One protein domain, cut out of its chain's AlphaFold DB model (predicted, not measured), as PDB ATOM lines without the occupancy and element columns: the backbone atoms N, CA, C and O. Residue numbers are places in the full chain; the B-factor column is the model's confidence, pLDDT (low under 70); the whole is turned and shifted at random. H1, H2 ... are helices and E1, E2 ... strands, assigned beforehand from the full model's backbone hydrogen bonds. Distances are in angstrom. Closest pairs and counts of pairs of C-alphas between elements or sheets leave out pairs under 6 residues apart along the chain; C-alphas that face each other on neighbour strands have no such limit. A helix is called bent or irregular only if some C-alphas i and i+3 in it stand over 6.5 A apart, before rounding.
ATOM      1  N   PRO A   7     165.736 184.081 197.207       94.19
ATOM      2  CA  PRO A   7     165.321 183.121 196.185       94.19
ATOM      3  C   PRO A   7     164.359 183.720 195.153       94.19
ATOM      4  O   PRO A   7     164.556 183.544 193.948       94.19
ATOM      5  N   ARG A   8     163.348 184.478 195.601       93.44
ATOM      6  CA  ARG A   8     162.409 185.159 194.700       93.44
ATOM      7  C   ARG A   8     163.110 186.235 193.880       93.44
ATOM      8  O   ARG A   8     162.924 186.273 192.667       93.44
ATOM      9  N   TYR A   9     163.920 187.076 194.517       95.25
ATOM     10  CA  TYR A   9     164.641 188.152 193.841       95.25
ATOM     11  C   TYR A   9     165.568 187.615 192.738       95.25
ATOM     12  O   TYR A   9     165.483 188.055 191.594       95.25
ATOM     13  N   VAL A  10     166.372 186.586 193.032       95.31
ATOM     14  CA  VAL A  10     167.262 185.933 192.054       95.31
ATOM     15  C   VAL A  10     166.472 185.247 190.936       95.31
ATOM     16  O   VAL A  10     166.858 185.326 189.766       95.31
ATOM     17  N   SER A  11     165.355 184.588 191.265       94.81
ATOM     18  CA  SER A  11     164.474 183.976 190.263       94.81
ATOM     19  C   SER A  11     163.900 185.019 189.302       94.81
ATOM     20  O   SER A  11     163.921 184.818 188.084       94.81
ATOM     21  N   LEU A  12     163.446 186.160 189.832       95.56
ATOM     22  CA  LEU A  12     162.949 187.276 189.033       95.56
ATOM     23  C   LEU A  12     164.064 187.874 188.176       95.56
ATOM     24  O   LEU A  12     163.880 187.951 186.968       95.56
ATOM     25  N   LEU A  13     165.241 188.182 188.728       93.81
ATOM     26  CA  LEU A  13     166.382 188.696 187.954       93.81
ATOM     27  C   LEU A  13     166.714 187.834 186.725       93.81
ATOM     28  O   LEU A  13     166.979 188.358 185.646       93.81
ATOM     29  N   LYS A  14     166.671 186.501 186.857       93.25
ATOM     30  CA  LYS A  14     166.965 185.586 185.739       93.25
ATOM     31  C   LYS A  14     165.851 185.516 184.688       93.25
ATOM     32  O   LYS A  14     166.131 185.256 183.511       93.25
ATOM     33  N   ASN A  15     164.595 185.688 185.101       94.69
ATOM     34  CA  ASN A  15     163.425 185.389 184.270       94.69
ATOM     35  C   ASN A  15     162.665 186.614 183.763       94.69
ATOM     36  O   ASN A  15     161.939 186.492 182.768       94.69
ATOM     37  N   LEU A  16     162.847 187.769 184.399       96.25
ATOM     38  CA  LEU A  16     162.281 189.035 183.967       96.25
ATOM     39  C   LEU A  16     162.916 189.463 182.636       96.25
ATOM     40  O   LEU A  16     164.100 189.220 182.369       96.25
ATOM     41  N   ARG A  17     162.095 190.032 181.754       95.50
ATOM     42  CA  ARG A  17     162.534 190.517 180.434       95.50
ATOM     43  C   ARG A  17     162.267 191.991 180.190       95.50
ATOM     44  O   ARG A  17     162.833 192.542 179.250       95.50
ATOM     45  N   ALA A  18     161.383 192.577 180.983       97.25
ATOM     46  CA  ALA A  18     161.117 193.999 181.040       97.25
ATOM     47  C   ALA A  18     160.257 194.296 182.270       97.25
ATOM     48  O   ALA A  18     159.656 193.388 182.852       97.25
ATOM     49  N   VAL A  19     160.139 195.576 182.600       98.50
ATOM     50  CA  VAL A  19     159.081 196.107 183.460       98.50
ATOM     51  C   VAL A  19     158.071 196.830 182.571       98.50
ATOM     52  O   VAL A  19     158.453 197.623 181.716       98.50
ATOM     53  N   ALA A  20     156.788 196.522 182.715       98.25
ATOM     54  CA  ALA A  20     155.710 197.200 182.013       98.25
ATOM     55  C   ALA A  20     155.260 198.439 182.793       98.25
ATOM     56  O   ALA A  20     155.149 198.410 184.019       98.25
ATOM     57  N   PHE A  21     154.952 199.503 182.061       98.50
ATOM     58  CA  PHE A  21     154.348 200.717 182.589       98.50
ATOM     59  C   PHE A  21     153.112 201.079 181.773       98.50
ATOM     60  O   PHE A  21     153.149 201.049 180.547       98.50
ATOM     61  N   LEU A  22     152.036 201.439 182.460       97.56
ATOM     62  CA  LEU A  22     150.783 201.938 181.906       97.56
ATOM     63  C   LEU A  22     150.341 203.068 182.828       97.56
ATOM     64  O   LEU A  22     150.338 202.874 184.036       97.56
ATOM     65  N   ASP A  23     149.987 204.229 182.299       96.94
ATOM     66  CA  ASP A  23     149.395 205.271 183.131       96.94
ATOM     67  C   ASP A  23     147.916 204.918 183.386       96.94
ATOM     68  O   ASP A  23     147.192 204.697 182.413       96.94
ATOM     69  N   PRO A  24     147.432 204.845 184.643       96.44
ATOM     70  CA  PRO A  24     146.026 204.561 184.939       96.44
ATOM     71  C   PRO A  24     145.022 205.519 184.290       96.44
ATOM     72  O   PRO A  24     143.857 205.157 184.138       96.44
ATOM     73  N   ASN A  25     145.469 206.717 183.906       93.56
ATOM     74  CA  ASN A  25     144.646 207.717 183.226       93.56
ATOM     75  C   ASN A  25     144.633 207.566 181.694       93.56
ATOM     76  O   ASN A  25     143.860 208.248 181.023       93.56
ATOM     77  N   ALA A  26     145.483 206.705 181.125       92.62
ATOM     78  CA  ALA A  26     145.543 206.472 179.687       92.62
ATOM     79  C   ALA A  26     144.482 205.462 179.231       92.62
ATOM     80  O   ALA A  26     144.035 204.591 179.984       92.62
ATOM     81  N   LYS A  27     144.112 205.528 177.947       91.25
ATOM     82  CA  LYS A  27     143.232 204.523 177.340       91.25
ATOM     83  C   LYS A  27     143.861 203.126 177.426       91.25
ATOM     84  O   LYS A  27     145.032 202.950 177.098       91.25
ATOM     85  N   ILE A  28     143.054 202.120 177.782       91.50
ATOM     86  CA  ILE A  28     143.498 200.723 177.918       91.50
ATOM     87  C   ILE A  28     144.087 200.211 176.587       91.50
ATOM     88  O   ILE A  28     143.354 200.077 175.600       91.50
ATOM     89  N   PRO A  29     145.382 199.843 176.540       93.19
ATOM     90  CA  PRO A  29     146.031 199.361 175.325       93.19
ATOM     91  C   PRO A  29     145.882 197.834 175.200       93.19
ATOM     92  O   PRO A  29     146.852 197.076 175.274       93.19
ATOM     93  N   ALA A  30     144.642 197.358 175.041       92.06
ATOM     94  CA  ALA A  30     144.312 195.929 175.094       92.06
ATOM     95  C   ALA A  30     145.109 195.074 174.088       92.06
ATOM     96  O   ALA A  30     145.557 193.978 174.430       92.06
ATOM     97  N   GLU A  31     145.335 195.573 172.870       92.62
ATOM     98  CA  GLU A  31     146.091 194.847 171.841       92.62
ATOM     99  C   GLU A  31     147.578 194.712 172.183       92.62
ATOM    100  O   GLU A  31     148.149 193.627 172.050       92.62
ATOM    101  N   GLU A  32     148.193 195.761 172.724       95.06
ATOM    102  CA  GLU A  32     149.586 195.733 173.179       95.06
ATOM    103  C   GLU A  32     149.770 194.771 174.356       95.06
ATOM    104  O   GLU A  32     150.701 193.960 174.370       95.06
ATOM    105  N   ILE A  33     148.835 194.789 175.311       94.75
ATOM    106  CA  ILE A  33     148.812 193.864 176.447       94.75
ATOM    107  C   ILE A  33     148.678 192.415 175.959       94.75
ATOM    108  O   ILE A  33     149.451 191.544 176.373       94.75
ATOM    109  N   LYS A  34     147.717 192.126 175.068       93.75
ATOM    110  CA  LYS A  34     147.533 190.784 174.486       93.75
ATOM    111  C   LYS A  34     148.786 190.334 173.737       93.75
ATOM    112  O   LYS A  34     149.190 189.175 173.854       93.75
ATOM    113  N   TRP A  35     149.415 191.231 172.985       95.19
ATOM    114  CA  TRP A  35     150.640 190.933 172.256       95.19
ATOM    115  C   TRP A  35     151.809 190.615 173.193       95.19
ATOM    116  O   TRP A  35     152.489 189.606 172.987       95.19
ATOM    117  N   LEU A  36     151.996 191.389 174.272       95.12
ATOM    118  CA  LEU A  36     152.991 191.081 175.304       95.12
ATOM    119  C   LEU A  36     152.750 189.704 175.927       95.12
ATOM    120  O   LEU A  36     153.701 188.929 176.054       95.12
ATOM    121  N   LYS A  37     151.493 189.363 176.249       94.50
ATOM    122  CA  LYS A  37     151.137 188.038 176.784       94.50
ATOM    123  C   LYS A  37     151.568 186.908 175.853       94.50
ATOM    124  O   LYS A  37     152.161 185.932 176.309       94.50
ATOM    125  N   ARG A  38     151.312 187.045 174.546       94.06
ATOM    126  CA  ARG A  38     151.729 186.049 173.543       94.06
ATOM    127  C   ARG A  38     153.250 185.968 173.426       94.06
ATOM    128  O   ARG A  38     153.805 184.873 173.473       94.06
ATOM    129  N   LYS A  39     153.929 187.112 173.308       93.31
ATOM    130  CA  LYS A  39     155.386 187.184 173.115       93.31
ATOM    131  C   LYS A  39     156.168 186.628 174.305       93.31
ATOM    132  O   LYS A  39     157.162 185.933 174.106       93.31
ATOM    133  N   TYR A  40     155.742 186.944 175.524       93.62
ATOM    134  CA  TYR A  40     156.455 186.590 176.750       93.62
ATOM    135  C   TYR A  40     155.822 185.409 177.491       93.62
ATOM    136  O   TYR A  40     156.095 185.230 178.665       93.62
ATOM    137  N   LYS A  41     155.050 184.545 176.817       89.50
ATOM    138  CA  LYS A  41     154.357 183.383 177.417       89.50
ATOM    139  C   LYS A  41     155.211 182.543 178.390       89.50
ATOM    140  O   LYS A  41     154.675 181.994 179.349       89.50
ATOM    141  N   TYR A  42     156.519 182.436 178.142       90.44
ATOM    142  CA  TYR A  42     157.468 181.621 178.919       90.44
ATOM    143  C   TYR A  42     158.488 182.441 179.728       90.44
ATOM    144  O   TYR A  42     159.514 181.912 180.154       90.44
ATOM    145  N   ARG A  43     158.271 183.749 179.878       92.69
ATOM    146  CA  ARG A  43     159.154 184.677 180.597       92.69
ATOM    147  C   ARG A  43     158.318 185.635 181.431       92.69
ATOM    148  O   ARG A  43     157.116 185.720 181.230       92.69
ATOM    149  N   ASN A  44     158.958 186.367 182.331       96.31
ATOM    150  CA  ASN A  44     158.244 187.259 183.231       96.31
ATOM    151  C   ASN A  44     158.333 188.708 182.738       96.31
ATOM    152  O   ASN A  44     159.376 189.146 182.240       96.31
ATOM    153  N   ILE A  45     157.242 189.452 182.899       97.75
ATOM    154  CA  ILE A  45     157.185 190.906 182.723       97.75
ATOM    155  C   ILE A  45     156.778 191.515 184.056       97.75
ATOM    156  O   ILE A  45     155.772 191.129 184.637       97.75
ATOM    157  N   GLY A  46     157.572 192.449 184.556       98.06
ATOM    158  CA  GLY A  46     157.325 193.071 185.847       98.06
ATOM    159  C   GLY A  46     156.213 194.100 185.776       98.06
ATOM    160  O   GLY A  46     156.107 194.807 184.780       98.06
ATOM    161  N   ILE A  47     155.435 194.235 186.841       98.19
ATOM    162  CA  ILE A  47     154.562 195.387 187.066       98.19
ATOM    163  C   ILE A  47     154.704 195.851 188.513       98.19
ATOM    164  O   ILE A  47     154.700 195.034 189.431       98.19
ATOM    165  N   ALA A  48     154.862 197.157 188.725       98.19
ATOM    166  CA  ALA A  48     154.985 197.716 190.066       98.19
ATOM    167  C   ALA A  48     153.685 197.525 190.868       98.19
ATOM    168  O   ALA A  48     152.586 197.732 190.345       98.19
ATOM    169  N   GLN A  49     153.797 197.159 192.146       96.81
ATOM    170  CA  GLN A  49     152.642 196.967 193.026       96.81
ATOM    171  C   GLN A  49     151.801 198.246 193.171       96.81
ATOM    172  O   GLN A  49     150.568 198.162 193.131       96.81
ATOM    173  N   ASN A  50     152.418 199.431 193.298       97.38
ATOM    174  CA  ASN A  50     151.647 200.677 193.386       97.38
ATOM    175  C   ASN A  50     150.985 201.036 192.054       97.38
ATOM    176  O   ASN A  50     149.888 201.587 192.063       97.38
ATOM    177  N   LEU A  51     151.581 200.657 190.915       98.00
ATOM    178  CA  LEU A  51     150.913 200.798 189.620       98.00
ATOM    179  C   LEU A  51     149.661 199.920 189.561       98.00
ATOM    180  O   LEU A  51     148.574 200.410 189.278       98.00
ATOM    181  N   LEU A  52     149.782 198.639 189.910       96.50
ATOM    182  CA  LEU A  52     148.648 197.714 189.914       96.50
ATOM    183  C   LEU A  52     147.513 198.160 190.854       96.50
ATOM    184  O   LEU A  52     146.347 197.851 190.615       96.50
ATOM    185  N   THR A  53     147.859 198.862 191.932       96.50
ATOM    186  CA  THR A  53     146.901 199.418 192.899       96.50
ATOM    187  C   THR A  53     146.189 200.655 192.354       96.50
ATOM    188  O   THR A  53     145.014 200.847 192.649       96.50
ATOM    189  N   ALA A  54     146.870 201.460 191.536       96.50
ATOM    190  CA  ALA A  54     146.304 202.650 190.908       96.50
ATOM    191  C   ALA A  54     145.416 202.339 189.685       96.50
ATOM    192  O   ALA A  54     144.610 203.175 189.286       96.50
ATOM    193  N   LEU A  55     145.547 201.152 189.082       96.25
ATOM    194  CA  LEU A  55     144.700 200.715 187.969       96.25
ATOM    195  C   LEU A  55     143.264 200.403 188.426       96.25
ATOM    196  O   LEU A  55     143.043 199.792 189.473       96.25
ATOM    197  N   ASN A  56     142.285 200.732 187.577       93.81
ATOM    198  CA  ASN A  56     140.902 200.285 187.761       93.81
ATOM    199  C   ASN A  56     140.780 198.746 187.662       93.81
ATOM    200  O   ASN A  56     141.665 198.067 187.133       93.81
ATOM    201  N   ALA A  57     139.674 198.189 188.167       92.12
ATOM    202  CA  ALA A  57     139.483 196.739 188.275       92.12
ATOM    203  C   ALA A  57     139.578 196.002 186.924       92.12
ATOM    204  O   ALA A  57     140.242 194.967 186.840       92.12
ATOM    205  N   GLU A  58     138.977 196.562 185.872       90.12
ATOM    206  CA  GLU A  58     138.999 196.002 184.515       90.12
ATOM    207  C   GLU A  58     140.432 195.906 183.971       90.12
ATOM    208  O   GLU A  58     140.881 194.856 183.509       90.12
ATOM    209  N   THR A  59     141.197 196.992 184.083       90.88
ATOM    210  CA  THR A  59     142.575 197.056 183.582       90.88
ATOM    211  C   THR A  59     143.500 196.170 184.407       90.88
ATOM    212  O   THR A  59     144.364 195.478 183.864       90.88
ATOM    213  N   LYS A  60     143.302 196.145 185.728       93.06
ATOM    214  CA  LYS A  60     144.073 195.325 186.664       93.06
ATOM    215  C   LYS A  60     144.004 193.842 186.313       93.06
ATOM    216  O   LYS A  60     145.034 193.169 186.379       93.06
ATOM    217  N   GLU A  61     142.846 193.332 185.884       91.88
ATOM    218  CA  GLU A  61     142.678 191.910 185.556       91.88
ATOM    219  C   GLU A  61     143.687 191.438 184.495       91.88
ATOM    220  O   GLU A  61     144.236 190.333 184.591       91.88
ATOM    221  N   TYR A  62     144.032 192.298 183.531       91.44
ATOM    222  CA  TYR A  62     145.015 191.966 182.505       91.44
ATOM    223  C   TYR A  62     146.394 191.613 183.070       91.44
ATOM    224  O   TYR A  62     147.070 190.763 182.482       91.44
ATOM    225  N   PHE A  63     146.778 192.206 184.199       94.00
ATOM    226  CA  PHE A  63     148.097 192.074 184.817       94.00
ATOM    227  C   PHE A  63     148.141 191.070 185.980       94.00
ATOM    228  O   PHE A  63     149.204 190.837 186.544       94.00
ATOM    229  N   THR A  64     147.014 190.437 186.324       89.00
ATOM    230  CA  THR A  64     146.956 189.397 187.378       89.00
ATOM    231  C   THR A  64     147.353 188.001 186.898       89.00
ATOM    232  O   THR A  64     147.552 187.091 187.700       89.00
ATOM    233  N   LYS A  65     147.454 187.804 185.580       89.69
ATOM    234  CA  LYS A  65     147.742 186.513 184.940       89.69
ATOM    235  C   LYS A  65     149.140 186.541 184.320       89.69
ATOM    236  O   LYS A  65     149.651 187.605 183.967       89.69
ATOM    237  N   LYS A  66     149.729 185.359 184.093       91.81
ATOM    238  CA  LYS A  66     150.987 185.230 183.332       91.81
ATOM    239  C   LYS A  66     150.911 186.016 182.009       91.81
ATOM    240  O   LYS A  66     149.850 186.030 181.373       91.81
ATOM    241  N   PRO A  67     152.010 186.651 181.568       95.50
ATOM    242  CA  PRO A  67     153.382 186.575 182.084       95.50
ATOM    243  C   PRO A  67     153.723 187.624 183.157       95.50
ATOM    244  O   PRO A  67     154.901 187.843 183.436       95.50
ATOM    245  N   PHE A  68     152.728 188.324 183.701       97.38
ATOM    246  CA  PHE A  68     152.983 189.443 184.597       97.38
ATOM    247  C   PHE A  68     153.336 188.976 186.009       97.38
ATOM    248  O   PHE A  68     152.667 188.114 186.573       97.38
ATOM    249  N   GLU A  69     154.391 189.566 186.562       97.38
ATOM    250  CA  GLU A  69     154.851 189.366 187.931       97.38
ATOM    251  C   GLU A  69     154.762 190.682 188.687       97.38
ATOM    252  O   GLU A  69     155.272 191.710 188.232       97.38
ATOM    253  N   ILE A  70     154.149 190.641 189.864       97.06
ATOM    254  CA  ILE A  70     154.041 191.823 190.709       97.06
ATOM    255  C   ILE A  70     155.378 192.049 191.412       97.06
ATOM    256  O   ILE A  70     155.905 191.160 192.096       97.06
ATOM    257  N   LEU A  71     155.922 193.244 191.214       97.50
ATOM    258  CA  LEU A  71     157.197 193.687 191.743       97.50
ATOM    259  C   LEU A  71     156.980 194.638 192.919       97.50
ATOM    260  O   LEU A  71     156.169 195.560 192.851       97.50
ATOM    261  N   GLY A  72     157.773 194.429 193.962       95.44
ATOM    262  CA  GLY A  72     157.980 195.382 195.045       95.44
ATOM    263  C   GLY A  72     159.476 195.621 195.268       95.44
ATOM    264  O   GLY A  72     160.303 194.902 194.679       95.44
ATOM    265  N   PRO A  73     159.832 196.620 196.096       95.94
ATOM    266  CA  PRO A  73     161.215 196.895 196.459       95.94
ATOM    267  C   PRO A  73     161.892 195.642 197.031       95.94
ATOM    268  O   PRO A  73     161.331 194.993 197.915       95.94
ATOM    269  N   PRO A  74     163.089 195.263 196.549       95.19
ATOM    270  CA  PRO A  74     163.765 194.061 197.035       95.19
ATOM    271  C   PRO A  74     164.339 194.235 198.449       95.19
ATOM    272  O   PRO A  74     164.664 193.246 199.099       95.19
ATOM    273  N   LEU A  75     164.483 195.478 198.914       95.44
ATOM    274  CA  LEU A  75     165.090 195.856 200.188       95.44
ATOM    275  C   LEU A  75     164.248 196.950 200.843       95.44
ATOM    276  O   LEU A  75     163.751 197.837 200.146       95.44
ATOM    277  N   SER A  76     164.185 196.950 202.177       94.62
ATOM    278  CA  SER A  76     163.518 198.013 202.941       94.62
ATOM    279  C   SER A  76     164.147 199.386 202.700       94.62
ATOM    280  O   SER A  76     163.448 200.387 202.695       94.62
ATOM    281  N   GLU A  77     165.457 199.443 202.455       96.00
ATOM    282  CA  GLU A  77     166.146 200.684 202.083       96.00
ATOM    283  C   GLU A  77     165.603 201.266 200.767       96.00
ATOM    284  O   GLU A  77     165.380 202.467 200.661       96.00
ATOM    285  N   ILE A  78     165.310 200.423 199.772       97.75
ATOM    286  CA  ILE A  78     164.731 200.882 198.501       97.75
ATOM    287  C   ILE A  78     163.273 201.317 198.685       97.75
ATOM    288  O   ILE A  78     162.843 202.296 198.078       97.75
ATOM    289  N   GLU A  79     162.519 200.621 199.537       97.31
ATOM    290  CA  GLU A  79     161.159 201.022 199.912       97.31
ATOM    291  C   GLU A  79     161.149 202.406 200.573       97.31
ATOM    292  O   GLU A  79     160.441 203.299 200.110       97.31
ATOM    293  N   GLN A  80     162.018 202.622 201.563       97.19
ATOM    294  CA  GLN A  80     162.189 203.913 202.236       97.19
ATOM    295  C   GLN A  80     162.591 205.022 201.262       97.19
ATOM    296  O   GLN A  80     162.066 206.130 201.346       97.19
ATOM    297  N   PHE A  81     163.478 204.737 200.304       97.69
ATOM    298  CA  PHE A  81     163.851 205.707 199.276       97.69
ATOM    299  C   PHE A  81     162.640 206.145 198.438       97.69
ATOM    300  O   PHE A  81     162.411 207.343 198.260       97.69
ATOM    301  N   VAL A  82     161.827 205.192 197.967       97.50
ATOM    302  CA  VAL A  82     160.586 205.485 197.228       97.50
ATOM    303  C   VAL A  82     159.619 206.309 198.077       97.50
ATOM    304  O   VAL A  82     159.024 207.260 197.567       97.50
ATOM    305  N   GLU A  83     159.472 205.980 199.358       96.75
ATOM    306  CA  GLU A  83     158.597 206.697 200.287       96.75
ATOM    307  C   GLU A  83     159.046 208.136 200.531       96.75
ATOM    308  O   GLU A  83     158.225 209.047 200.427       96.75
ATOM    309  N   ILE A  84     160.335 208.358 200.804       95.62
ATOM    310  CA  ILE A  84     160.891 209.699 201.018       95.62
ATOM    311  C   ILE A  84     160.631 210.561 199.787       95.62
ATOM    312  O   ILE A  84     160.007 211.616 199.906       95.62
ATOM    313  N   ILE A  85     161.025 210.095 198.600       94.56
ATOM    314  CA  ILE A  85     160.861 210.864 197.363       94.56
ATOM    315  C   ILE A  85     159.381 211.161 197.092       94.56
ATOM    316  O   ILE A  85     159.032 212.310 196.829       94.56
ATOM    317  N   SER A  86     158.504 210.161 197.224       94.31
ATOM    318  CA  SER A  86     157.065 210.329 196.968       94.31
ATOM    319  C   SER A  86     156.380 211.246 197.987       94.31
ATOM    320  O   SER A  86     155.382 211.877 197.658       94.31
ATOM    321  N   SER A  87     156.901 211.332 199.217       93.06
ATOM    322  CA  SER A  87     156.368 212.229 200.253       93.06
ATOM    323  C   SER A  87     156.700 213.703 200.008       93.06
ATOM    324  O   SER A  87     155.919 214.569 200.385       93.06
ATOM    325  N   VAL A  88     157.828 213.983 199.344       91.62
ATOM    326  CA  VAL A  88     158.260 215.350 199.012       91.62
ATOM    327  C   VAL A  88     157.700 215.794 197.661       91.62
ATOM    328  O   VAL A  88     157.274 216.935 197.496       91.62
ATOM    329  N   LYS A  89     157.723 214.898 196.670       90.50
ATOM    330  CA  LYS A  89     157.332 215.168 195.283       90.50
ATOM    331  C   LYS A  89     155.963 214.597 194.961       90.50
ATOM    332  O   LYS A  89     155.827 213.688 194.146       90.50
ATOM    333  N   THR A  90     154.943 215.158 195.604       88.62
ATOM    334  CA  THR A  90     153.547 214.717 195.471       88.62
ATOM    335  C   THR A  90     152.979 214.901 194.063       88.62
ATOM    336  O   THR A  90     152.017 214.231 193.699       88.62
ATOM    337  N   GLU A  91     153.558 215.799 193.259       92.25
ATOM    338  CA  GLU A  91     153.183 216.005 191.858       92.25
ATOM    339  C   GLU A  91     153.579 214.833 190.947       92.25
ATOM    340  O   GLU A  91     153.011 214.670 189.868       92.25
ATOM    341  N   VAL A  92     154.537 214.005 191.377       94.12
ATOM    342  CA  VAL A  92     154.912 212.771 190.688       94.12
ATOM    343  C   VAL A  92     154.176 211.611 191.354       94.12
ATOM    344  O   VAL A  92     154.446 211.302 192.515       94.12
ATOM    345  N   PRO A  93     153.285 210.898 190.645       96.31
ATOM    346  CA  PRO A  93     152.597 209.769 191.247       96.31
ATOM    347  C   PRO A  93     153.586 208.681 191.688       96.31
ATOM    348  O   PRO A  93     154.470 208.285 190.923       96.31
ATOM    349  N   ARG A  94     153.393 208.136 192.898       97.06
ATOM    350  CA  ARG A  94     154.263 207.096 193.489       97.06
ATOM    351  C   ARG A  94     154.530 205.935 192.530       97.06
ATOM    352  O   ARG A  94     155.659 205.461 192.445       97.06
ATOM    353  N   TYR A  95     153.517 205.497 191.779       97.75
ATOM    354  CA  TYR A  95     153.654 204.391 190.830       97.75
ATOM    355  C   TYR A  95     154.617 204.690 189.673       97.75
ATOM    356  O   TYR A  95     155.239 203.764 189.158       97.75
ATOM    357  N   VAL A  96     154.773 205.955 189.267       98.19
ATOM    358  CA  VAL A  96     155.710 206.361 188.210       98.19
ATOM    359  C   VAL A  96     157.141 206.221 188.712       98.19
ATOM    360  O   VAL A  96     157.945 205.515 188.104       98.19
ATOM    361  N   PHE A  97     157.438 206.839 189.858       98.12
ATOM    362  CA  PHE A  97     158.772 206.800 190.453       98.12
ATOM    363  C   PHE A  97     159.171 205.377 190.863       98.12
ATOM    364  O   PHE A  97     160.253 204.910 190.505       98.12
ATOM    365  N   GLU A  98     158.272 204.652 191.538       98.38
ATOM    366  CA  GLU A  98     158.502 203.259 191.930       98.38
ATOM    367  C   GLU A  98     158.798 202.379 190.713       98.38
ATOM    368  O   GLU A  98     159.721 201.571 190.757       98.38
ATOM    369  N   THR A  99     158.068 202.542 189.607       98.75
ATOM    370  CA  THR A  99     158.301 201.721 188.412       98.75
ATOM    371  C   THR A  99     159.719 201.906 187.860       98.75
ATOM    372  O   THR A  99     160.357 200.919 187.490       98.75
ATOM    373  N   LEU A 100     160.245 203.137 187.847       98.62
ATOM    374  CA  LEU A 100     161.623 203.412 187.418       98.62
ATOM    375  C   LEU A 100     162.654 202.814 188.380       98.62
ATOM    376  O   LEU A 100     163.617 202.183 187.942       98.62
ATOM    377  N   VAL A 101     162.417 202.951 189.687       98.62
ATOM    378  CA  VAL A 101     163.259 202.341 190.724       98.62
ATOM    379  C   VAL A 101     163.289 200.820 190.579       98.62
ATOM    380  O   VAL A 101     164.360 200.219 190.631       98.62
ATOM    381  N   LEU A 102     162.144 200.177 190.346       98.62
ATOM    382  CA  LEU A 102     162.069 198.728 190.171       98.62
ATOM    383  C   LEU A 102     162.715 198.278 188.857       98.62
ATOM    384  O   LEU A 102     163.428 197.279 188.852       98.62
ATOM    385  N   ALA A 103     162.539 199.017 187.760       98.38
ATOM    386  CA  ALA A 103     163.236 198.730 186.505       98.38
ATOM    387  C   ALA A 103     164.763 198.723 186.697       98.38
ATOM    388  O   ALA A 103     165.436 197.791 186.251       98.38
ATOM    389  N   SER A 104     165.287 199.689 187.458       98.06
ATOM    390  CA  SER A 104     166.687 199.728 187.888       98.06
ATOM    391  C   SER A 104     167.051 198.526 188.770       98.06
ATOM    392  O   SER A 104     167.964 197.776 188.437       98.06
ATOM    393  N   CYS A 105     166.295 198.265 189.843       97.75
ATOM    394  CA  CYS A 105     166.603 197.187 190.791       97.75
ATOM    395  C   CYS A 105     166.676 195.815 190.119       97.75
ATOM    396  O   CYS A 105     167.528 195.003 190.460       97.75
ATOM    397  N   TYR A 106     165.793 195.555 189.154       97.44
ATOM    398  CA  TYR A 106     165.773 194.295 188.420       97.44
ATOM    399  C   TYR A 106     166.630 194.323 187.146       97.44
ATOM    400  O   TYR A 106     166.596 193.352 186.395       97.44
ATOM    401  N   VAL A 107     167.390 195.393 186.882       97.19
ATOM    402  CA  VAL A 107     168.256 195.560 185.698       97.19
ATOM    403  C   VAL A 107     167.497 195.287 184.394       97.19
ATOM    404  O   VAL A 107     167.926 194.525 183.526       97.19
ATOM    405  N   ASN A 108     166.305 195.864 184.276       97.69
ATOM    406  CA  ASN A 108     165.414 195.653 183.146       97.69
ATOM    407  C   ASN A 108     165.006 196.968 182.483       97.69
ATOM    408  O   ASN A 108     164.837 198.003 183.119       97.69
ATOM    409  N   ALA A 109     164.810 196.890 181.170       97.56
ATOM    410  CA  ALA A 109     164.217 197.961 180.391       97.56
ATOM    411  C   ALA A 109     162.737 198.164 180.732       97.56
ATOM    412  O   ALA A 109     162.044 197.226 181.145       97.56
ATOM    413  N   LEU A 110     162.241 199.369 180.455       98.31
ATOM    414  CA  LEU A 110     160.822 199.681 180.531       98.31
ATOM    415  C   LEU A 110     160.124 199.410 179.190       98.31
ATOM    416  O   LEU A 110     160.631 199.760 178.124       98.31
ATOM    417  N   ILE A 111     158.933 198.821 179.234       98.44
ATOM    418  CA  ILE A 111     157.992 198.784 178.113       98.44
ATOM    419  C   ILE A 111     156.811 199.663 178.497       98.44
ATOM    420  O   ILE A 111     156.053 199.330 179.408       98.44
ATOM    421  N   VAL A 112     156.659 200.780 177.798       98.44
ATOM    422  CA  VAL A 112     155.535 201.697 177.990       98.44
ATOM    423  C   VAL A 112     154.380 201.223 177.117       98.44
ATOM    424  O   VAL A 112     154.531 201.117 175.902       98.44
ATOM    425  N   LEU A 113     153.261 200.911 177.762       96.94
ATOM    426  CA  LEU A 113     152.008 200.466 177.169       96.94
ATOM    427  C   LEU A 113     151.060 201.644 177.016       96.94
ATOM    428  O   LEU A 113     150.838 202.382 177.975       96.94
ATOM    429  N   GLY A 114     150.466 201.785 175.839       93.31
ATOM    430  CA  GLY A 114     149.668 202.938 175.467       93.31
ATOM    431  C   GLY A 114     150.566 204.159 175.314       93.31
ATOM    432  O   GLY A 114     151.164 204.647 176.270       93.31
ATOM    433  N   ARG A 115     150.653 204.695 174.097       91.81
ATOM    434  CA  ARG A 115     151.512 205.851 173.794       91.81
ATOM    435  C   ARG A 115     151.282 207.044 174.729       91.81
ATOM    436  O   ARG A 115     152.238 207.729 175.084       91.81
ATOM    437  N   GLU A 116     150.038 207.275 175.135       94.38
ATOM    438  CA  GLU A 116     149.650 208.356 176.051       94.38
ATOM    439  C   GLU A 116     150.291 208.213 177.436       94.38
ATOM    440  O   GLU A 116     150.673 209.223 178.031       94.38
ATOM    441  N   SER A 117     150.536 206.982 177.896       97.00
ATOM    442  CA  SER A 117     151.206 206.709 179.172       97.00
ATOM    443  C   SER A 117     152.605 207.308 179.241       97.00
ATOM    444  O   SER A 117     153.077 207.659 180.318       97.00
ATOM    445  N   PHE A 118     153.286 207.478 178.102       97.38
ATOM    446  CA  PHE A 118     154.618 208.082 178.084       97.38
ATOM    447  C   PHE A 118     154.627 209.514 178.646       97.38
ATOM    448  O   PHE A 118     155.645 209.967 179.165       97.38
ATOM    449  N   SER A 119     153.492 210.220 178.596       96.25
ATOM    450  CA  SER A 119     153.374 211.574 179.142       96.25
ATOM    451  C   SER A 119     153.693 211.652 180.641       96.25
ATOM    452  O   SER A 119     154.378 212.589 181.052       96.25
ATOM    453  N   ALA A 120     153.315 210.635 181.424       97.31
ATOM    454  CA  ALA A 120     153.606 210.547 182.856       97.31
ATOM    455  C   ALA A 120     155.110 210.401 183.161       97.31
ATOM    456  O   ALA A 120     155.556 210.711 184.263       97.31
ATOM    457  N   LEU A 121     155.912 209.963 182.185       98.06
ATOM    458  CA  LEU A 121     157.356 209.746 182.328       98.06
ATOM    459  C   LEU A 121     158.196 210.955 181.887       98.06
ATOM    460  O   LEU A 121     159.412 210.950 182.085       98.06
ATOM    461  N   LYS A 122     157.573 212.005 181.333       96.00
ATOM    462  CA  LYS A 122     158.263 213.211 180.842       96.00
ATOM    463  C   LYS A 122     159.239 213.850 181.838       96.00
ATOM    464  O   LYS A 122     160.329 214.208 181.394       96.00
ATOM    465  N   PRO A 123     158.926 213.965 183.147       95.69
ATOM    466  CA  PRO A 123     159.852 214.556 184.119       95.69
ATOM    467  C   PRO A 123     161.201 213.832 184.231       95.69
ATOM    468  O   PRO A 123     162.161 214.400 184.744       95.69
ATOM    469  N   PHE A 124     161.281 212.588 183.757       98.38
ATOM    470  CA  PHE A 124     162.461 211.738 183.869       98.38
ATOM    471  C   PHE A 124     163.242 211.616 182.560       98.38
ATOM    472  O   PHE A 124     164.232 210.896 182.526       98.38
ATOM    473  N   ILE A 125     162.836 212.263 181.466       98.50
ATOM    474  CA  ILE A 125     163.517 212.091 180.176       98.50
ATOM    475  C   ILE A 125     164.931 212.679 180.245       98.50
ATOM    476  O   ILE A 125     165.116 213.892 180.321       98.50
ATOM    477  N   ALA A 126     165.938 211.813 180.149       98.31
ATOM    478  CA  ALA A 126     167.315 212.215 179.886       98.31
ATOM    479  C   ALA A 126     167.556 212.381 178.382       98.31
ATOM    480  O   ALA A 126     168.252 213.299 177.961       98.31
ATOM    481  N   TRP A 127     166.980 211.502 177.564       98.56
ATOM    482  CA  TRP A 127     167.056 211.573 176.106       98.56
ATOM    483  C   TRP A 127     165.889 210.805 175.485       98.56
ATOM    484  O   TRP A 127     165.426 209.814 176.051       98.56
ATOM    485  N   GLU A 128     165.432 211.229 174.310       97.81
ATOM    486  CA  GLU A 128     164.391 210.534 173.557       97.81
ATOM    487  C   GLU A 128     164.702 210.473 172.060       97.81
ATOM    488  O   GLU A 128     165.330 211.366 171.493       97.81
ATOM    489  N   MET A 129     164.220 209.413 171.415       96.56
ATOM    490  CA  MET A 129     164.245 209.258 169.969       96.56
ATOM    491  C   MET A 129     162.846 209.421 169.411       96.56
ATOM    492  O   MET A 129     161.961 208.591 169.653       96.56
ATOM    493  N   LYS A 130     162.685 210.458 168.598       95.12
ATOM    494  CA  LYS A 130     161.513 210.635 167.753       95.12
ATOM    495  C   LYS A 130     161.699 209.905 166.429       95.12
ATOM    496  O   LYS A 130     162.813 209.801 165.920       95.12
ATOM    497  N   SER A 131     160.609 209.369 165.896       94.56
ATOM    498  CA  SER A 131     160.613 208.621 164.644       94.56
ATOM    499  C   SER A 131     159.289 208.774 163.902       94.56
ATOM    500  O   SER A 131     158.221 208.831 164.517       94.56
ATOM    501  N   THR A 132     159.369 208.797 162.574       94.19
ATOM    502  CA  THR A 132     158.238 208.646 161.645       94.19
ATOM    503  C   THR A 132     158.216 207.254 161.006       94.19
ATOM    504  O   THR A 132     157.370 206.973 160.162       94.19
ATOM    505  N   ALA A 133     159.126 206.359 161.406       91.06
ATOM    506  CA  ALA A 133     159.209 205.012 160.863       91.06
ATOM    507  C   ALA A 133     157.960 204.190 161.211       91.06
ATOM    508  O   ALA A 133     157.378 204.308 162.298       91.06
ATOM    509  N   GLU A 134     157.576 203.321 160.285       89.88
ATOM    510  CA  GLU A 134     156.645 202.233 160.560       89.88
ATOM    511  C   GLU A 134     157.359 201.184 161.420       89.88
ATOM    512  O   GLU A 134     158.542 200.889 161.230       89.88
ATOM    513  N   LEU A 135     156.645 200.624 162.395       90.44
ATOM    514  CA  LEU A 135     157.180 199.617 163.308       90.44
ATOM    515  C   LEU A 135     156.402 198.310 163.138       90.44
ATOM    516  O   LEU A 135     155.601 197.963 164.008       90.44
ATOM    517  N   PRO A 136     156.621 197.563 162.039       91.12
ATOM    518  CA  PRO A 136     156.050 196.232 161.916       91.12
ATOM    519  C   PRO A 136     156.549 195.342 163.058       91.12
ATOM    520  O   PRO A 136     157.589 195.592 163.676       91.12
ATOM    521  N   GLU A 137     155.836 194.253 163.328       92.06
ATOM    522  CA  GLU A 137     156.099 193.405 164.494       92.06
ATOM    523  C   GLU A 137     157.564 192.926 164.589       92.06
ATOM    524  O   GLU A 137     158.115 192.803 165.687       92.06
ATOM    525  N   ILE A 138     158.226 192.683 163.453       92.06
ATOM    526  CA  ILE A 138     159.644 192.300 163.411       92.06
ATOM    527  C   ILE A 138     160.568 193.396 163.968       92.06
ATOM    528  O   ILE A 138     161.486 193.103 164.739       92.06
ATOM    529  N   GLU A 139     160.277 194.661 163.663       92.81
ATOM    530  CA  GLU A 139     161.004 195.830 164.155       92.81
ATOM    531  C   GLU A 139     160.731 196.046 165.642       92.81
ATOM    532  O   GLU A 139     161.666 196.246 166.419       92.81
ATOM    533  N   VAL A 140     159.475 195.905 166.080       94.25
ATOM    534  CA  VAL A 140     159.110 195.939 167.507       94.25
ATOM    535  C   VAL A 140     159.884 194.868 168.279       94.25
ATOM    536  O   VAL A 140     160.509 195.145 169.305       94.25
ATOM    537  N   LYS A 141     159.909 193.626 167.774       93.81
ATOM    538  CA  LYS A 141     160.638 192.521 168.413       93.81
ATOM    539  C   LYS A 141     162.131 192.807 168.523       93.81
ATOM    540  O   LYS A 141     162.703 192.516 169.579       93.81
ATOM    541  N   ARG A 142     162.736 193.360 167.470       94.81
ATOM    542  CA  ARG A 142     164.157 193.714 167.443       94.81
ATOM    543  C   ARG A 142     164.472 194.820 168.443       94.81
ATOM    544  O   ARG A 142     165.372 194.644 169.258       94.81
ATOM    545  N   ASN A 143     163.729 195.922 168.416       95.25
ATOM    546  CA  ASN A 143     164.002 197.065 169.283       95.25
ATOM    547  C   ASN A 143     163.788 196.723 170.762       95.25
ATOM    548  O   ASN A 143     164.639 197.064 171.572       95.25
ATOM    549  N   LEU A 144     162.770 195.928 171.114       94.62
ATOM    550  CA  LEU A 144     162.616 195.417 172.486       94.62
ATOM    551  C   LEU A 144     163.837 194.625 172.972       94.62
ATOM    552  O   LEU A 144     164.235 194.744 174.128       94.62
ATOM    553  N   ARG A 145     164.454 193.824 172.094       94.44
ATOM    554  CA  ARG A 145     165.687 193.098 172.424       94.44
ATOM    555  C   ARG A 145     166.863 194.058 172.627       94.44
ATOM    556  O   ARG A 145     167.632 193.867 173.559       94.44
ATOM    557  N   ILE A 146     166.985 195.080 171.781       95.62
ATOM    558  CA  ILE A 146     168.053 196.084 171.868       95.62
ATOM    559  C   ILE A 146     167.931 196.911 173.156       95.62
ATOM    560  O   ILE A 146     168.927 197.064 173.858       95.62
ATOM    561  N   VAL A 147     166.729 197.390 173.504       94.50
ATOM    562  CA  VAL A 147     166.477 198.142 174.751       94.50
ATOM    563  C   VAL A 147     166.812 197.275 175.972       94.50
ATOM    564  O   VAL A 147     167.482 197.748 176.888       94.50
ATOM    565  N   GLY A 148     166.446 195.988 175.955       92.69
ATOM    566  CA  GLY A 148     166.809 195.046 177.020       92.69
ATOM    567  C   GLY A 148     168.320 194.840 177.196       92.69
ATOM    568  O   GLY A 148     168.763 194.556 178.303       92.69
ATOM    569  N   TYR A 149     169.123 195.008 176.140       93.06
ATOM    570  CA  TYR A 149     170.587 194.952 176.231       93.06
ATOM    571  C   TYR A 149     171.228 196.276 176.624       93.06
ATOM    572  O   TYR A 149     172.270 196.264 177.267       93.06
ATOM    573  N   ALA A 150     170.611 197.405 176.269       92.56
ATOM    574  CA  ALA A 150     171.159 198.724 176.566       92.56
ATOM    575  C   ALA A 150     171.442 198.891 178.063       92.56
ATOM    576  O   ALA A 150     172.558 199.246 178.429       92.56
ATOM    577  N   ILE A 151     170.479 198.541 178.924       92.19
ATOM    578  CA  ILE A 151     170.644 198.689 180.375       92.19
ATOM    579  C   ILE A 151     171.819 197.864 180.916       92.19
ATOM    580  O   ILE A 151     172.577 198.368 181.736       92.19
ATOM    581  N   LEU A 152     172.017 196.634 180.426       92.31
ATOM    582  CA  LEU A 152     173.059 195.724 180.918       92.31
ATOM    583  C   LEU A 152     174.471 196.288 180.720       92.31
ATOM    584  O   LEU A 152     175.324 196.107 181.584       92.31
ATOM    585  N   ASP A 153     174.702 196.992 179.611       90.25
ATOM    586  CA  ASP A 153     176.040 197.435 179.210       90.25
ATOM    587  C   ASP A 153     176.596 198.562 180.094       90.25
ATOM    588  O   ASP A 153     177.811 198.727 180.201       90.25
ATOM    589  N   GLU A 198     172.167 209.735 175.112       98.25
ATOM    590  CA  GLU A 198     172.211 210.198 173.726       98.25
ATOM    591  C   GLU A 198     173.127 209.322 172.866       98.25
ATOM    592  O   GLU A 198     172.671 208.707 171.907       98.25
ATOM    593  N   ARG A 199     174.406 209.178 173.241       97.38
ATOM    594  CA  ARG A 199     175.368 208.384 172.456       97.38
ATOM    595  C   ARG A 199     174.952 206.922 172.312       97.38
ATOM    596  O   ARG A 199     175.123 206.340 171.242       97.38
ATOM    597  N   ASP A 200     174.453 206.315 173.387       97.25
ATOM    598  CA  ASP A 200     174.009 204.921 173.369       97.25
ATOM    599  C   ASP A 200     172.742 204.756 172.517       97.25
ATOM    600  O   ASP A 200     172.694 203.897 171.633       97.25
ATOM    601  N   GLY A 201     171.758 205.634 172.718       96.94
ATOM    602  CA  GLY A 201     170.496 205.625 171.994       96.94
ATOM    603  C   GLY A 201     170.675 205.851 170.494       96.94
ATOM    604  O   GLY A 201     170.172 205.073 169.680       96.94
ATOM    605  N   GLU A 202     171.453 206.860 170.100       96.25
ATOM    606  CA  GLU A 202     171.742 207.132 168.692       96.25
ATOM    607  C   GLU A 202     172.447 205.964 168.004       96.25
ATOM    608  O   GLU A 202     172.088 205.601 166.882       96.25
ATOM    609  N   LYS A 203     173.417 205.346 168.686       96.31
ATOM    610  CA  LYS A 203     174.163 204.202 168.160       96.31
ATOM    611  C   LYS A 203     173.276 202.970 167.995       96.31
ATOM    612  O   LYS A 203     173.363 202.284 166.979       96.31
ATOM    613  N   ARG A 204     172.448 202.645 168.992       95.75
ATOM    614  CA  ARG A 204     171.649 201.408 169.007       95.75
ATOM    615  C   ARG A 204     170.433 201.467 168.100       95.75
ATOM    616  O   ARG A 204     170.101 200.475 167.451       95.75
ATOM    617  N   PHE A 205     169.780 202.621 168.055       95.56
ATOM    618  CA  PHE A 205     168.483 202.786 167.408       95.56
ATOM    619  C   PHE A 205     168.569 203.603 166.117       95.56
ATOM    620  O   PHE A 205     167.556 204.097 165.635       95.56
ATOM    621  N   TRP A 206     169.755 203.701 165.507       93.19
ATOM    622  CA  TRP A 206     169.997 204.469 164.279       93.19
ATOM    623  C   TRP A 206     168.989 204.190 163.149       93.19
ATOM    624  O   TRP A 206     168.642 205.095 162.396       93.19
ATOM    625  N   ARG A 207     168.460 202.960 163.054       90.75
ATOM    626  CA  ARG A 207     167.445 202.570 162.054       90.75
ATOM    627  C   ARG A 207     166.104 203.284 162.229       90.75
ATOM    628  O   ARG A 207     165.378 203.435 161.259       90.75
ATOM    629  N   LEU A 208     165.785 203.744 163.436       91.56
ATOM    630  CA  LEU A 208     164.555 204.484 163.722       91.56
ATOM    631  C   LEU A 208     164.643 205.959 163.300       91.56
ATOM    632  O   LEU A 208     163.621 206.640 163.309       91.56
ATOM    633  N   LYS A 209     165.822 206.455 162.890       86.50
ATOM    634  CA  LYS A 209     165.980 207.801 162.306       86.50
ATOM    635  C   LYS A 209     165.499 207.887 160.850       86.50
ATOM    636  O   LYS A 209     165.469 208.976 160.289       86.50
ATOM    637  N   GLN A 210     165.170 206.758 160.218       82.44
ATOM    638  CA  GLN A 210     164.709 206.744 158.832       82.44
ATOM    639  C   GLN A 210     163.331 207.400 158.708       82.44
ATOM    640  O   GLN A 210     162.437 207.139 159.516       82.44
ATOM    641  N   THR A 211     163.163 208.228 157.677       84.31
ATOM    642  CA  THR A 211     161.877 208.844 157.349       84.31
ATOM    643  C   THR A 211     160.872 207.761 156.968       84.31
ATOM    644  O   THR A 211     161.100 207.005 156.026       84.31
ATOM    645  N   GLY A 212     159.756 207.698 157.690       87.00
ATOM    646  CA  GLY A 212     158.599 206.883 157.331       87.00
ATOM    647  C   GLY A 212     157.346 207.726 157.110       87.00
ATOM    648  O   GLY A 212     157.415 208.947 156.975       87.00
ATOM    649  N   LYS A 213     156.196 207.051 157.043       86.75
ATOM    650  CA  LYS A 213     154.886 207.656 156.739       86.75
ATOM    651  C   LYS A 213     154.061 207.990 157.982       86.75
ATOM    652  O   LYS A 213     153.021 208.633 157.878       86.75
ATOM    653  N   GLU A 214     154.507 207.541 159.146       88.69
ATOM    654  CA  GLU A 214     153.798 207.745 160.401       88.69
ATOM    655  C   GLU A 214     154.024 209.154 160.948       88.69
ATOM    656  O   GLU A 214     155.032 209.806 160.663       88.69
ATOM    657  N   LYS A 215     153.119 209.608 161.820       90.88
ATOM    658  CA  LYS A 215     153.329 210.857 162.561       90.88
ATOM    659  C   LYS A 215     154.576 210.751 163.444       90.88
ATOM    660  O   LYS A 215     154.851 209.694 164.027       90.88
ATOM    661  N   GLU A 216     155.312 211.858 163.552       93.69
ATOM    662  CA  GLU A 216     156.477 211.939 164.432       93.69
ATOM    663  C   GLU A 216     156.054 211.638 165.871       93.69
ATOM    664  O   GLU A 216     155.104 212.219 166.400       93.69
ATOM    665  N   ARG A 217     156.755 210.695 166.499       93.94
ATOM    666  CA  ARG A 217     156.434 210.234 167.848       93.94
ATOM    667  C   ARG A 217     157.653 209.646 168.542       93.94
ATOM    668  O   ARG A 217     158.530 209.087 167.886       93.94
ATOM    669  N   THR A 218     157.690 209.726 169.868       96.25
ATOM    670  CA  THR A 218     158.756 209.106 170.666       96.25
ATOM    671  C   THR A 218     158.624 207.584 170.638       96.25
ATOM    672  O   THR A 218     157.565 207.041 170.951       96.25
ATOM    673  N   VAL A 219     159.683 206.881 170.243       96.69
ATOM    674  CA  VAL A 219     159.717 205.406 170.148       96.69
ATOM    675  C   VAL A 219     160.685 204.779 171.147       96.69
ATOM    676  O   VAL A 219     160.452 203.665 171.614       96.69
ATOM    677  N   ILE A 220     161.728 205.520 171.526       97.88
ATOM    678  CA  ILE A 220     162.699 205.152 172.560       97.88
ATOM    679  C   ILE A 220     162.878 206.341 173.494       97.88
ATOM    680  O   ILE A 220     162.939 207.478 173.030       97.88
ATOM    681  N   ALA A 221     163.031 206.078 174.785       98.44
ATOM    682  CA  ALA A 221     163.475 207.074 175.748       98.44
ATOM    683  C   ALA A 221     164.486 206.470 176.721       98.44
ATOM    684  O   ALA A 221     164.508 205.264 176.938       98.44
ATOM    685  N   TYR A 222     165.322 207.311 177.308       98.62
ATOM    686  CA  TYR A 222     166.170 206.972 178.442       98.62
ATOM    687  C   TYR A 222     165.708 207.839 179.603       98.62
ATOM    688  O   TYR A 222     165.643 209.063 179.480       98.62
ATOM    689  N   LEU A 223     165.351 207.185 180.702       98.75
ATOM    690  CA  LEU A 223     164.693 207.787 181.850       98.75
ATOM    691  C   LEU A 223     165.642 207.803 183.045       98.75
ATOM    692  O   LEU A 223     166.284 206.800 183.349       98.75
ATOM    693  N   ASP A 224     165.739 208.934 183.723       98.50
ATOM    694  CA  ASP A 224     166.706 209.182 184.775       98.50
ATOM    695  C   ASP A 224     166.032 209.814 185.991       98.50
ATOM    696  O   ASP A 224     165.425 210.878 185.897       98.50
ATOM    697  N   ILE A 225     166.162 209.167 187.148       97.81
ATOM    698  CA  ILE A 225     165.618 209.665 188.416       97.81
ATOM    699  C   ILE A 225     166.544 210.669 189.119       97.81
ATOM    700  O   ILE A 225     166.140 211.316 190.091       97.81
ATOM    701  N   ILE A 226     167.791 210.805 188.653       97.94
ATOM    702  CA  ILE A 226     168.788 211.672 189.283       97.94
ATOM    703  C   ILE A 226     168.390 213.149 189.243       97.94
ATOM    704  O   ILE A 226     168.557 213.786 190.280       97.94
ATOM    705  N   LEU A 258     169.971 204.592 184.771       96.50
ATOM    706  CA  LEU A 258     169.432 205.262 183.597       96.50
ATOM    707  C   LEU A 258     168.615 204.218 182.823       96.50
ATOM    708  O   LEU A 258     169.174 203.320 182.204       96.50
ATOM    709  N   THR A 259     167.291 204.288 182.892       97.75
ATOM    710  CA  THR A 259     166.407 203.217 182.418       97.75
ATOM    711  C   THR A 259     166.016 203.436 180.956       97.75
ATOM    712  O   THR A 259     165.276 204.378 180.667       97.75
ATOM    713  N   PRO A 260     166.450 202.583 180.012       98.19
ATOM    714  CA  PRO A 260     165.975 202.649 178.642       98.19
ATOM    715  C   PRO A 260     164.531 202.130 178.568       98.19
ATOM    716  O   PRO A 260     164.158 201.154 179.224       98.19
ATOM    717  N   ALA A 261     163.721 202.784 177.749       98.44
ATOM    718  CA  ALA A 261     162.300 202.542 177.597       98.44
ATOM    719  C   ALA A 261     161.937 202.396 176.118       98.44
ATOM    720  O   ALA A 261     162.359 203.192 175.279       98.44
ATOM    721  N   PHE A 262     161.122 201.389 175.810       98.06
ATOM    722  CA  PHE A 262     160.472 201.232 174.514       98.06
ATOM    723  C   PHE A 262     159.015 201.677 174.625       98.06
ATOM    724  O   PHE A 262     158.275 201.128 175.445       98.06
ATOM    725  N   ILE A 263     158.593 202.639 173.801       97.38
ATOM    726  CA  ILE A 263     157.189 203.050 173.730       97.38
ATOM    727  C   ILE A 263     156.506 202.107 172.749       97.38
ATOM    728  O   ILE A 263     156.656 202.251 171.531       97.38
ATOM    729  N   LEU A 264     155.813 201.102 173.288       94.69
ATOM    730  CA  LEU A 264     155.152 200.098 172.476       94.69
ATOM    731  C   LEU A 264     154.005 200.751 171.711       94.69
ATOM    732  O   LEU A 264     153.211 201.510 172.252       94.69
TER     733      LEU A 264
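Overview. This is residues 7 to 153, 198 to 226 and 258 to 264 of the 267 residues of an uncharacterized protein of Candidatus Bathyarchaeota archaeon (UniProt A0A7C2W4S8). A strongly twisted sheet of seven strands runs through the middle of three layers, with H2, H8 and H9 on one face and H1, H6 and H7 on the other. The sheet curls round H6, and H5 packs on H6, away from the sheet. The printed part has 183 residues with ten named helices and seven named strands, H1 E1 H2 E2 H3 H4 E3 H5 H6 E4 H7 E5 H8 H9 H10 E6 E7, of mixed class. The sheet, E3 E2 E1 E4 E7 E6 E5, is mixed. The whole is compact, with a radius of gyration of the C-alphas of 15.6 A and spans of 46 by 33 by 32 A.

Along the chain. Across the sheet come E3, residues 68 to 71, E2, 44 to 48, E1, 16 to 21, E4, 110 to 112, E7, 258 to 263, E6, 217 to 224, and E5, 125 to 131. E6, 19.8 A long, bends by 64 degrees at residue 220. H8, residues 137 to 153, is 25.1 A long. The other helices are H1, 7 to 15, H2, 30 to 39, H3, 49 to 54, H4, 57 to 63, H5, 76 to 88, H6, 94 to 105, H7, 115 to 124, H9, 198 to 204, and H10, 206 to 209. H7 is irregular: C-alphas 120 and 123 are 7.5 A apart. C-alpha 7 is at (165.321, 183.121, 196.185), C-alpha 263 at (157.189, 203.050, 173.730).

Arrangement. E1 and E4 are parallel, with N 21 and O 111 within hydrogen-bond range at 2.9 A. E7 and E6 are antiparallel, with N 261 and O 221 at 2.7 A. E1, H2, E2 and E2, H3 H4, E3 are strand-helix-strand units, parallel neighbours joined through helices; E3, H5 H6, E4 and E4, H7, E5 are split ones, with strands between. The four crossovers are right-handed. H8 has a height over the sheet of 7.9 A; its closest C-alphas to E7 are Val 147 and Pro 260, 6.0 A. H9 is on the same face as H8, H7 on the opposite face. H3, H4 and H10 only graze the sheet. H5 and H6 form a helical hairpin and touch, closest C-alphas Ser 86 and Arg 94, 5.5 A. Every O i to N i+4 pair is within range in H1, H2, H3, H5, H6 and H9; H8 has 11 of 13, H4 1 of 3 beside 4 of 4 O i to N i+3, H7 0 of 6 beside 6 of 7, and H10 is too short.

Size, cuts and confidence. The C-alphas farthest apart, Ser 76 and Lys 213, are 48.0 A apart. Residues 154 to 197 and 227 to 257 are not printed, with C-alpha gaps of 14.4 A and 8.6 A. Of the links printed whole, none is long. No printed residue has pLDDT under 70.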